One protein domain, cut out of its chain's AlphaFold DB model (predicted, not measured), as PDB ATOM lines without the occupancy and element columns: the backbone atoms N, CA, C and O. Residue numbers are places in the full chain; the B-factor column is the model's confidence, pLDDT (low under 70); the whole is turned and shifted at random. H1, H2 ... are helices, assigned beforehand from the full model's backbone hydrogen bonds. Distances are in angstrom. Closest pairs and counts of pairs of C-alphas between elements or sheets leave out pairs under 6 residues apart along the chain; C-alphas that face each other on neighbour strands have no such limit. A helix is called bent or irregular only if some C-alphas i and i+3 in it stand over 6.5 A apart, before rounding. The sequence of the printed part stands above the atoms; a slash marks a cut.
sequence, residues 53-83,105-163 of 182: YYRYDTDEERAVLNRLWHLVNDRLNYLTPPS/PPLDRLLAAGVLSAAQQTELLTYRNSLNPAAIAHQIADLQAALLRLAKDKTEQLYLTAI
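This is residues 53 to 83 and 105 to 163 of the 182 residues of the protein "Integrase catalytic domain-containing protein" of Mycobacterium shottsii (UniProt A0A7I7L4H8). Two long helical stretches, H1 and H4a, lie side by side and run opposite ways, with two short helices, H2 and H3, at one end of the pair and the arm H4b bending away at the other. The printed part has 90 residues with four named helices, in the order H1, H2, H3, H4, and no named strand; the class is all helix. It is loose, with a radius of gyration of the C-alphas of 17.7 A, and spans 56 by 24 by 24 A.

H1, residues 59 to 79, touches H2, residues 106 to 112, with residues 76 to 78 alone; the closest C-alphas, of Asn 77 and Pro 106, are 5.1 A apart. These two run the same way at 36 degrees, only just a steep tilt. H3, residues 118 to 130, is close to H1 but not clearly touching; the closest C-alphas, of Tyr 78 and Arg 128, are 5.9 A apart. H4, residues 133 to 162, was assigned as one helix by its hydrogen bonds but is bent, with C-alphas 150 and 153 7.8 A apart; its arms, H4a and H4b, stand at a steep tilt of 51 degrees. H1 and H4a touch, opposite ways at a shallow tilt of 25 degrees, closest at the C-alphas of Leu 68 and Ile 140, 6.1 A. H4b touches no helix. Every O i to N i+4 pair is within hydrogen-bond range in H2, H3, H4a and H4b, and 16 of 17 are in H1.

H1 begins at C-alpha 59 (132.939, 98.734, 121.062) and is 29.6 A long. H2 measures 9.9 A and H3 18.5 A. H4a, residues 133 to 150, is 25.8 A long; H4b, residues 153 to 162, is 14.1 A long and ends at C-alpha 162 (144.021, 110.167, 139.397).

The C-alphas farthest apart, of Ala 118 and Ile 163, are 57.8 A apart. Residues 84 to 104 are not printed, and C-alphas 83 and 105 are 9.9 A apart across this cut. The links H2 to H3 and H3 to H4 are tight. Mean pLDDT of the printed part is 93.8; residues 82 to 83 are under 70.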
ATOM      1  N   TYR A  53     129.479 102.450 137.822       90.38
ATOM      2  CA  TYR A  53     130.312 103.653 137.703       90.38
ATOM      3  C   TYR A  53     131.636 103.342 136.989       90.38
ATOM      4  O   TYR A  53     132.700 103.788 137.417       90.38
ATOM      5  N   TYR A  54     131.587 102.525 135.936       93.25
ATOM      6  CA  TYR A  54     132.776 102.161 135.171       93.25
ATOM      7  C   TYR A  54     132.931 103.000 133.910       93.25
ATOM      8  O   TYR A  54     131.966 103.540 133.367       93.25
ATOM      9  N   ARG A  55     134.176 103.124 133.453       92.25
ATOM     10  CA  ARG A  55     134.490 103.750 132.177       92.25
ATOM     11  C   ARG A  55     134.232 102.757 131.052       92.25
ATOM     12  O   ARG A  55     134.811 101.674 131.046       92.25
ATOM     13  N   TYR A  56     133.421 103.175 130.087       93.88
ATOM     14  CA  TYR A  56     133.136 102.409 128.882       93.88
ATOM     15  C   TYR A  56     133.665 103.149 127.657       93.88
ATOM     16  O   TYR A  56     133.207 104.249 127.353       93.88
ATOM     17  N   ASP A  57     134.658 102.576 126.990       94.12
ATOM     18  CA  ASP A  57     135.352 103.195 125.854       94.12
ATOM     19  C   ASP A  57     135.749 102.199 124.755       94.12
ATOM     20  O   ASP A  57     136.461 102.568 123.822       94.12
ATOM     21  N   THR A  58     135.228 100.967 124.808       95.75
ATOM     22  CA  THR A  58     135.388  99.965 123.744       95.75
ATOM     23  C   THR A  58     134.057  99.625 123.064       95.75
ATOM     24  O   THR A  58     132.974  99.742 123.647       95.75
ATOM     25  N   ASP A  59     134.125  99.173 121.808       97.38
ATOM     26  CA  ASP A  59     132.939  98.734 121.062       97.38
ATOM     27  C   ASP A  59     132.269  97.501 121.695       97.38
ATOM     28  O   ASP A  59     131.043  97.372 121.639       97.38
ATOM     29  N   GLU A  60     133.050  96.619 122.327       96.94
ATOM     30  CA  GLU A  60     132.542  95.439 123.038       96.94
ATOM     31  C   GLU A  60     131.687  95.851 124.244       96.94
ATOM     32  O   GLU A  60     130.552  95.397 124.390       96.94
ATOM     33  N   GLU A  61     132.178  96.779 125.068       96.25
ATOM     34  CA  GLU A  61     131.423  97.322 126.201       96.25
ATOM     35  C   GLU A  61     130.135  98.004 125.747       96.25
ATOM     36  O   GLU A  61     129.076  97.783 126.337       96.25
ATOM     37  N   ARG A  62     130.200  98.786 124.661       96.62
ATOM     38  CA  ARG A  62     129.011  99.407 124.063       96.62
ATOM     39  C   ARG A  62     127.990  98.353 123.637       96.62
ATOM     40  O   ARG A  62     126.796  98.535 123.868       96.62
ATOM     41  N   ALA A  63     128.431  97.252 123.028       97.69
ATOM     42  CA  ALA A  63     127.537  96.174 122.616       97.69
ATOM     43  C   ALA A  63     126.849  95.505 123.819       97.69
ATOM     44  O   ALA A  63     125.643  95.246 123.767       97.69
ATOM     45  N   VAL A  64     127.582  95.270 124.914       98.00
ATOM     46  CA  VAL A  64     127.017  94.726 126.162       98.00
ATOM     47  C   VAL A  64     126.014  95.703 126.783       98.00
ATOM     48  O   VAL A  64     124.905  95.293 127.128       98.00
ATOM     49  N   LEU A  65     126.353  96.994 126.860       97.06
ATOM     50  CA  LEU A  65     125.451  98.037 127.362       97.06
ATOM     51  C   LEU A  65     124.157  98.117 126.550       97.06
ATOM     52  O   LEU A  65     123.080  98.165 127.135       97.06
ATOM     53  N   ASN A  66     124.233  98.080 125.218       96.94
ATOM     54  CA  ASN A  66     123.040  98.125 124.371       96.94
ATOM     55  C   ASN A  66     122.098  96.949 124.657       96.94
ATOM     56  O   ASN A  66     120.894  97.151 124.809       96.94
ATOM     57  N   ARG A  67     122.636  95.730 124.816       97.88
ATOM     58  CA  ARG A  67     121.835  94.555 125.207       97.88
ATOM     59  C   ARG A  67     121.211  94.730 126.591       97.88
ATOM     60  O   ARG A  67     120.032  94.435 126.768       97.88
ATOM     61  N   LEU A  68     121.980  95.245 127.552       97.94
ATOM     62  CA  LEU A  68     121.505  95.498 128.912       97.94
ATOM     63  C   LEU A  68     120.344  96.498 128.920       97.94
ATOM     64  O   LEU A  68     119.333  96.257 129.580       97.94
ATOM     65  N   TRP A  69     120.456  97.601 128.174       96.31
ATOM     66  CA  TRP A  69     119.447  98.660 128.183       96.31
ATOM     67  C   TRP A  69     118.104  98.221 127.616       96.31
ATOM     68  O   TRP A  69     117.079  98.632 128.157       96.31
ATOM     69  N   HIS A  70     118.082  97.352 126.603       96.12
ATOM     70  CA  HIS A  70     116.830  96.766 126.121       96.12
ATOM     71  C   HIS A  70     116.100  96.007 127.241       96.12
ATOM     72  O   HIS A  70     114.948  96.310 127.542       96.12
ATOM     73  N   LEU A  71     116.802  95.122 127.952       97.50
ATOM     74  CA  LEU A  71     116.220  94.321 129.035       97.50
ATOM     75  C   LEU A  71     115.780  95.161 130.240       97.50
ATOM     76  O   LEU A  71     114.733  94.912 130.843       97.50
ATOM     77  N   VAL A  72     116.580  96.165 130.610       96.00
ATOM     78  CA  VAL A  72     116.243  97.097 131.694       96.00
ATOM     79  C   VAL A  72     114.999  97.910 131.328       96.00
ATOM     80  O   VAL A  72     114.109  98.063 132.167       96.00
ATOM     81  N   ASN A  73     114.893  98.373 130.081       94.69
ATOM     82  CA  ASN A  73     113.707  99.072 129.593       94.69
ATOM     83  C   ASN A  73     112.468  98.177 129.636       94.69
ATOM     84  O   ASN A  73     111.428  98.627 130.121       94.69
ATOM     85  N   ASP A  74     112.574  96.919 129.213       95.94
ATOM     86  CA  ASP A  74     111.454  95.979 129.261       95.94
ATOM     87  C   ASP A  74     110.978  95.765 130.698       95.94
ATOM     88  O   ASP A  74     109.803  95.951 131.033       95.94
ATOM     89  N   ARG A  75     111.924  95.480 131.598       94.62
ATOM     90  CA  ARG A  75     111.645  95.297 133.022       94.62
ATOM     91  C   ARG A  75     110.928  96.496 133.634       94.62
ATOM     92  O   ARG A  75     109.993  96.314 134.414       94.62
ATOM     93  N   LEU A  76     111.369  97.711 133.332       92.06
ATOM     94  CA  LEU A  76     110.864  98.913 133.991       92.06
ATOM     95  C   LEU A  76     109.579  99.450 133.373       92.06
ATOM     96  O   LEU A  76     108.741  99.964 134.108       92.06
ATOM     97  N   ASN A  77     109.402  99.320 132.060       93.12
ATOM     98  CA  ASN A  77     108.226  99.851 131.373       93.12
ATOM     99  C   ASN A  77     107.031  98.898 131.428       93.12
ATOM    100  O   ASN A  77     105.893  99.355 131.567       93.12
ATOM    101  N   TYR A  78     107.283  97.589 131.377       94.12
ATOM    102  CA  TYR A  78     106.233  96.582 131.237       94.12
ATOM    103  C   TYR A  78     105.952  95.801 132.525       94.12
ATOM    104  O   TYR A  78     104.820  95.359 132.738       94.12
ATOM    105  N   LEU A  79     106.954  95.622 133.394       90.81
ATOM    106  CA  LEU A  79     106.872  94.646 134.491       90.81
ATOM    107  C   LEU A  79     106.952  95.264 135.891       90.81
ATOM    108  O   LEU A  79     106.418  94.688 136.835       90.81
ATOM    109  N   THR A  80     107.597  96.424 136.049       85.62
ATOM    110  CA  THR A  80     107.913  96.971 137.377       85.62
ATOM    111  C   THR A  80     107.100  98.230 137.681       85.62
ATOM    112  O   THR A  80     107.203  99.221 136.955       85.62
ATOM    113  N   PRO A  81     106.319  98.255 138.772       79.06
ATOM    114  CA  PRO A  81     105.735  99.492 139.262       79.06
ATOM    115  C   PRO A  81     106.826 100.404 139.855       79.06
ATOM    116  O   PRO A  81     107.680  99.927 140.605       79.06
ATOM    117  N   PRO A  82     106.834 101.715 139.550       66.88
ATOM    118  CA  PRO A  82     107.810 102.628 140.132       66.88
ATOM    119  C   PRO A  82     107.568 102.761 141.639       66.88
ATOM    120  O   PRO A  82     106.438 102.960 142.077       66.88
ATOM    121  N   SER A  83     108.634 102.717 142.435       60.16
ATOM    122  CA  SER A  83     108.579 102.813 143.900       60.16
ATOM    123  C   SER A  83     108.378 104.238 144.431       60.16
ATOM    124  O   SER A  83     108.618 104.487 145.611       60.16
ATOM    125  N   PRO A 105     102.864  99.694 136.898       85.62
ATOM    126  CA  PRO A 105     103.824  99.760 135.799       85.62
ATOM    127  C   PRO A 105     103.506 100.890 134.802       85.62
ATOM    128  O   PRO A 105     102.335 101.233 134.612       85.62
ATOM    129  N   PRO A 106     104.517 101.512 134.167       91.38
ATOM    130  CA  PRO A 106     104.311 102.545 133.151       91.38
ATOM    131  C   PRO A 106     103.313 102.159 132.053       91.38
ATOM    132  O   PRO A 106     102.435 102.968 131.757       91.38
ATOM    133  N   LEU A 107     103.374 100.933 131.520       93.12
ATOM    134  CA  LEU A 107     102.395 100.453 130.541       93.12
ATOM    135  C   LEU A 107     100.957 100.508 131.085       93.12
ATOM    136  O   LEU A 107     100.068 101.005 130.405       93.12
ATOM    137  N   ASP A 108     100.725 100.078 132.325       91.25
ATOM    138  CA  ASP A 108      99.382 100.079 132.926       91.25
ATOM    139  C   ASP A 108      98.828 101.500 133.109       91.25
ATOM    140  O   ASP A 108      97.621 101.726 133.025       91.25
ATOM    141  N   ARG A 109      99.711 102.482 133.329       90.19
ATOM    142  CA  ARG A 109      99.338 103.904 133.355       90.19
ATOM    143  C   ARG A 109      99.022 104.433 131.958       90.19
ATOM    144  O   ARG A 109      98.071 105.193 131.812       90.19
ATOM    145  N   LEU A 110      99.791 104.019 130.953       91.31
ATOM    146  CA  LEU A 110      99.565 104.401 129.559       91.31
ATOM    147  C   LEU A 110      98.234 103.846 129.029       91.31
ATOM    148  O   LEU A 110      97.475 104.582 128.407       91.31
ATOM    149  N   LEU A 111      97.918 102.586 129.337       92.12
ATOM    150  CA  LEU A 111      96.630 101.969 129.004       92.12
ATOM    151  C   LEU A 111      95.467 102.711 129.680       92.12
ATOM    152  O   LEU A 111      94.480 103.039 129.028       92.12
ATOM    153  N   ALA A 112      95.610 103.049 130.966       90.81
ATOM    154  CA  ALA A 112      94.588 103.784 131.713       90.81
ATOM    155  C   ALA A 112      94.365 105.225 131.219       90.81
ATOM    156  O   ALA A 112      93.305 105.790 131.475       90.81
ATOM    157  N   ALA A 113      95.335 105.826 130.524       92.19
ATOM    158  CA  ALA A 113      95.203 107.176 129.980       92.19
ATOM    159  C   ALA A 113      94.244 107.255 128.777       92.19
ATOM    160  O   ALA A 113      93.829 108.351 128.415       92.19
ATOM    161  N   GLY A 114      93.903 106.124 128.142       92.25
ATOM    162  CA  GLY A 114      92.945 106.085 127.029       92.25
ATOM    163  C   GLY A 114      93.428 106.756 125.737       92.25
ATOM    164  O   GLY A 114      92.627 107.005 124.844       92.25
ATOM    165  N   VAL A 115      94.726 107.050 125.623       94.81
ATOM    166  CA  VAL A 115      95.324 107.750 124.468       94.81
ATOM    167  C   VAL A 115      95.738 106.818 123.323       94.81
ATOM    168  O   VAL A 115      96.120 107.290 122.257       94.81
ATOM    169  N   LEU A 116      95.706 105.503 123.547       94.94
ATOM    170  CA  LEU A 116      96.152 104.492 122.588       94.94
ATOM    171  C   LEU A 116      94.984 103.921 121.786       94.94
ATOM    172  O   LEU A 116      93.936 103.598 122.353       94.94
ATOM    173  N   SER A 117      95.203 103.690 120.491       96.94
ATOM    174  CA  SER A 117      94.264 102.932 119.659       96.94
ATOM    175  C   SER A 117      94.164 101.472 120.118       96.94
ATOM    176  O   SER A 117      95.088 100.940 120.735       96.94
ATOM    177  N   ALA A 118      93.066 100.792 119.777       96.31
ATOM    178  CA  ALA A 118      92.889  99.378 120.116       96.31
ATOM    179  C   ALA A 118      94.051  98.506 119.600       96.31
ATOM    180  O   ALA A 118      94.559  97.665 120.335       96.31
ATOM    181  N   ALA A 119      94.535  98.772 118.380       97.25
ATOM    182  CA  ALA A 119      95.673  98.060 117.800       97.25
ATOM    183  C   ALA A 119      96.959  98.246 118.625       97.25
ATOM    184  O   ALA A 119      97.621  97.264 118.952       97.25
ATOM    185  N   GLN A 120      97.270  99.483 119.033       97.19
ATOM    186  CA  GLN A 120      98.442  99.784 119.866       97.19
ATOM    187  C   GLN A 120      98.351  99.123 121.247       97.19
ATOM    188  O   GLN A 120      99.346  98.622 121.766       97.19
ATOM    189  N   GLN A 121      97.159  99.101 121.851       97.06
ATOM    190  CA  GLN A 121      96.951  98.421 123.130       97.06
ATOM    191  C   GLN A 121      97.204  96.915 123.001       97.06
ATOM    192  O   GLN A 121      97.926  96.343 123.820       97.06
ATOM    193  N   THR A 122      96.651  96.279 121.964       97.38
ATOM    194  CA  THR A 122      96.851  94.851 121.695       97.38
ATOM    195  C   THR A 122      98.318  94.520 121.449       97.38
ATOM    196  O   THR A 122      98.816  93.550 122.016       97.38
ATOM    197  N   GLU A 123      99.024  95.324 120.656       97.69
ATOM    198  CA  GLU A 123     100.453  95.150 120.387       97.69
ATOM    199  C   GLU A 123     101.281  95.188 121.681       97.69
ATOM    200  O   GLU A 123     101.993  94.232 121.992       97.69
ATOM    201  N   LEU A 124     101.131  96.245 122.489       96.94
ATOM    202  CA  LEU A 124     101.901  96.427 123.724       96.94
ATOM    203  C   LEU A 124     101.598  95.352 124.775       96.94
ATOM    204  O   LEU A 124     102.503  94.906 125.483       96.94
ATOM    205  N   LEU A 125     100.339  94.920 124.884       96.69
ATOM    206  CA  LEU A 125      99.943  93.835 125.785       96.69
ATOM    207  C   LEU A 125     100.474  92.481 125.310       96.69
ATOM    208  O   LEU A 125     100.949  91.694 126.125       96.69
ATOM    209  N   THR A 126     100.440  92.222 124.003       98.00
ATOM    210  CA  THR A 126     101.001  90.995 123.420       98.00
ATOM    211  C   THR A 126     102.498  90.929 123.685       98.00
ATOM    212  O   THR A 126     102.995  89.912 124.169       98.00
ATOM    213  N   TYR A 127     103.204  92.041 123.461       97.56
ATOM    214  CA  TYR A 127     104.621  92.151 123.772       97.56
ATOM    215  C   TYR A 127     104.891  91.921 125.262       97.56
ATOM    216  O   TYR A 127     105.674  91.035 125.596       97.56
ATOM    217  N   ARG A 128     104.177  92.613 126.168       96.12
ATOM    218  CA  ARG A 128     104.289  92.402 127.626       96.12
ATOM    219  C   ARG A 128     104.154  90.931 128.007       96.12
ATOM    220  O   ARG A 128     104.953  90.435 128.795       96.12
ATOM    221  N   ASN A 129     103.145  90.253 127.468       96.50
ATOM    222  CA  ASN A 129     102.829  88.870 127.812       96.50
ATOM    223  C   ASN A 129     103.869  87.875 127.280       96.50
ATOM    224  O   ASN A 129     103.967  86.767 127.800       96.50
ATOM    225  N   SER A 130     104.659  88.265 126.275       96.88
ATOM    226  CA  SER A 130     105.786  87.461 125.789       96.88
ATOM    227  C   SER A 130     107.026  87.536 126.693       96.88
ATOM    228  O   SER A 130     107.910  86.683 126.601       96.88
ATOM    229  N   LEU A 131     107.106  88.538 127.576       97.06
ATOM    230  CA  LEU A 131     108.260  88.743 128.446       97.06
ATOM    231  C   LEU A 131     108.265  87.741 129.605       97.06
ATOM    232  O   LEU A 131     107.273  87.573 130.310       97.06
ATOM    233  N   ASN A 132     109.429  87.146 129.874       97.12
ATOM    234  CA  ASN A 132     109.656  86.311 131.051       97.12
ATOM    235  C   ASN A 132     110.464  87.099 132.103       97.12
ATOM    236  O   ASN A 132     111.671  87.294 131.917       97.12
ATOM    237  N   PRO A 133     109.847  87.529 133.225       94.88
ATOM    238  CA  PRO A 133     110.521  88.351 134.229       94.88
ATOM    239  C   PRO A 133     111.764  87.693 134.840       94.88
ATOM    240  O   PRO A 133     112.751  88.381 135.107       94.88
ATOM    241  N   ALA A 134     111.733  86.373 135.053       97.00
ATOM    242  CA  ALA A 134     112.860  85.636 135.615       97.00
ATOM    243  C   ALA A 134     114.013  85.552 134.607       97.00
ATOM    244  O   ALA A 134     115.153  85.855 134.953       97.00
ATOM    245  N   ALA A 135     113.714  85.230 133.344       97.62
ATOM    246  CA  ALA A 135     114.723  85.188 132.287       97.62
ATOM    247  C   ALA A 135     115.394  86.556 132.083       97.62
ATOM    248  O   ALA A 135     116.617  86.633 132.010       97.62
ATOM    249  N   ILE A 136     114.610  87.641 132.077       97.69
ATOM    250  CA  ILE A 136     115.132  89.013 132.003       97.69
ATOM    251  C   ILE A 136     116.056  89.308 133.190       97.69
ATOM    252  O   ILE A 136     117.131  89.878 133.010       97.69
ATOM    253  N   ALA A 137     115.669  88.920 134.410       96.81
ATOM    254  CA  ALA A 137     116.500  89.134 135.592       96.81
ATOM    255  C   ALA A 137     117.847  88.394 135.503       96.81
ATOM    256  O   ALA A 137     118.872  88.992 135.827       96.81
ATOM    257  N   HIS A 138     117.849  87.145 135.027       98.31
ATOM    258  CA  HIS A 138     119.075  86.377 134.805       98.31
ATOM    259  C   HIS A 138     119.969  87.012 133.736       98.31
ATOM    260  O   HIS A 138     121.134  87.281 134.005       98.31
ATOM    261  N   GLN A 139     119.414  87.360 132.573       98.25
ATOM    262  CA  GLN A 139     120.188  87.977 131.491       98.25
ATOM    263  C   GLN A 139     120.788  89.331 131.894       98.25
ATOM    264  O   GLN A 139     121.918  89.641 131.520       98.25
ATOM    265  N   ILE A 140     120.060  90.134 132.679       98.19
ATOM    266  CA  ILE A 140     120.604  91.371 133.252       98.19
ATOM    267  C   ILE A 140     121.821  91.056 134.131       98.19
ATOM    268  O   ILE A 140     122.853  91.704 133.971       98.19
ATOM    269  N   ALA A 141     121.725  90.068 135.024       98.19
ATOM    270  CA  ALA A 141     122.833  89.693 135.901       98.19
ATOM    271  C   ALA A 141     124.060  89.205 135.106       98.19
ATOM    272  O   ALA A 141     125.180  89.625 135.396       98.19
ATOM    273  N   ASP A 142     123.850  88.398 134.063       98.44
ATOM    274  CA  ASP A 142     124.923  87.898 133.196       98.44
ATOM    275  C   ASP A 142     125.637  89.039 132.455       98.44
ATOM    276  O   ASP A 142     126.869  89.103 132.414       98.44
ATOM    277  N   LEU A 143     124.876  89.989 131.903       98.38
ATOM    278  CA  LEU A 143     125.436  91.162 131.227       98.38
ATOM    279  C   LEU A 143     126.178  92.076 132.207       98.38
ATOM    280  O   LEU A 143     127.239  92.598 131.875       98.38
ATOM    281  N   GLN A 144     125.669  92.240 133.428       97.94
ATOM    282  CA  GLN A 144     126.365  92.982 134.479       97.94
ATOM    283  C   GLN A 144     127.686  92.312 134.881       97.94
ATOM    284  O   GLN A 144     128.691  93.002 135.048       97.94
ATOM    285  N   ALA A 145     127.720  90.980 134.977       97.94
ATOM    286  CA  ALA A 145     128.955  90.234 135.206       97.94
ATOM    287  C   ALA A 145     129.957  90.416 134.050       97.94
ATOM    288  O   ALA A 145     131.156  90.587 134.284       97.94
ATOM    289  N   ALA A 146     129.476  90.456 132.803       97.56
ATOM    290  CA  ALA A 146     130.315  90.767 131.649       97.56
ATOM    291  C   ALA A 146     130.893  92.192 131.719       97.56
ATOM    292  O   ALA A 146     132.094  92.362 131.513       97.56
ATOM    293  N   LEU A 147     130.086  93.202 132.068       97.00
ATOM    294  CA  LEU A 147     130.562  94.583 132.244       97.00
ATOM    295  C   LEU A 147     131.608  94.699 133.357       97.00
ATOM    296  O   LEU A 147     132.609  95.389 133.177       97.00
ATOM    297  N   LEU A 148     131.410  93.997 134.479       96.56
ATOM    298  CA  LEU A 148     132.392  93.927 135.562       96.56
ATOM    299  C   LEU A 148     133.740  93.418 135.048       96.56
ATOM    300  O   LEU A 148     134.760  94.065 135.265       96.56
ATOM    301  N   ARG A 149     133.745  92.303 134.310       96.81
ATOM    302  CA  ARG A 149     134.972  91.731 133.738       96.81
ATOM    303  C   ARG A 149     135.663  92.673 132.745       96.81
ATOM    304  O   ARG A 149     136.885  92.712 132.716       96.81
ATOM    305  N   LEU A 150     134.900  93.395 131.925       96.38
ATOM    306  CA  LEU A 150     135.454  94.256 130.873       96.38
ATOM    307  C   LEU A 150     135.979  95.596 131.406       96.38
ATOM    308  O   LEU A 150     136.997  96.091 130.930       96.38
ATOM    309  N   ALA A 151     135.291  96.197 132.381       95.69
ATOM    310  CA  ALA A 151     135.489  97.609 132.696       95.69
ATOM    311  C   ALA A 151     135.974  97.910 134.119       95.69
ATOM    312  O   ALA A 151     136.456  99.021 134.362       95.69
ATOM    313  N   LYS A 152     135.882  96.961 135.059       94.69
ATOM    314  CA  LYS A 152     136.230  97.206 136.467       94.69
ATOM    315  C   LYS A 152     137.694  97.602 136.633       94.69
ATOM    316  O   LYS A 152     137.975  98.712 137.078       94.69
ATOM    317  N   ASP A 153     138.616  96.732 136.234       93.56
ATOM    318  CA  ASP A 153     140.032  96.896 136.574       93.56
ATOM    319  C   ASP A 153     140.642  98.130 135.900       93.56
ATOM    320  O   ASP A 153     141.362  98.894 136.542       93.56
ATOM    321  N   LYS A 154     140.286  98.408 134.640       93.62
ATOM    322  CA  LYS A 154     140.732  99.635 133.959       93.62
ATOM    323  C   LYS A 154     140.191 100.899 134.631       93.62
ATOM    324  O   LYS A 154     140.901 101.896 134.728       93.62
ATOM    325  N   THR A 155     138.953 100.871 135.130       92.75
ATOM    326  CA  THR A 155     138.379 102.020 135.844       92.75
ATOM    327  C   THR A 155     139.077 102.219 137.185       92.75
ATOM    328  O   THR A 155     139.405 103.347 137.540       92.75
ATOM    329  N   GLU A 156     139.339 101.138 137.918       91.44
ATOM    330  CA  GLU A 156     140.070 101.186 139.185       91.44
ATOM    331  C   GLU A 156     141.493 101.721 138.984       91.44
ATOM    332  O   GLU A 156     141.929 102.593 139.732       91.44
ATOM    333  N   GLN A 157     142.191 101.292 137.931       90.56
ATOM    334  CA  GLN A 157     143.508 101.827 137.571       90.56
ATOM    335  C   GLN A 157     143.459 103.323 137.233       90.56
ATOM    336  O   GLN A 157     144.314 104.087 137.683       90.56
ATOM    337  N   LEU A 158     142.444 103.775 136.491       89.56
ATOM    338  CA  LEU A 158     142.237 105.202 136.223       89.56
ATOM    339  C   LEU A 158     141.966 105.997 137.504       89.56
ATOM    340  O   LEU A 158     142.482 107.098 137.671       89.56
ATOM    341  N   TYR A 159     141.192 105.439 138.434       87.62
ATOM    342  CA  TYR A 159     140.943 106.081 139.721       87.62
ATOM    343  C   TYR A 159     142.226 106.184 140.554       87.62
ATOM    344  O   TYR A 159     142.543 107.255 141.066       87.62
ATOM    345  N   LEU A 160     143.002 105.100 140.641       88.44
ATOM    346  CA  LEU A 160     144.274 105.071 141.366       88.44
ATOM    347  C   LEU A 160     145.303 106.047 140.783       88.44
ATOM    348  O   LEU A 160     145.997 106.715 141.541       88.44
ATOM    349  N   THR A 161     145.381 106.167 139.456       87.62
ATOM    350  CA  THR A 161     146.290 107.118 138.788       87.62
ATOM    351  C   THR A 161     145.853 108.576 138.940       87.62
ATOM    352  O   THR A 161     146.698 109.469 138.918       87.62
ATOM    353  N   ALA A 162     144.556 108.832 139.133       83.19
ATOM    354  CA  ALA A 162     144.021 110.167 139.397       83.19
ATOM    355  C   ALA A 162     144.201 110.625 140.857       83.19
ATOM    356  O   ALA A 162     144.103 111.822 141.134       83.19
ATOM    357  N   ILE A 163     144.467 109.706 141.796       77.25
ATOM    358  CA  ILE A 163     144.800 110.059 143.179       77.25
ATOM    359  C   ILE A 163     146.235 110.608 143.206       77.25
ATOM    360  O   ILE A 163     147.166 109.904 142.810       77.25
TER     361      ILE A 163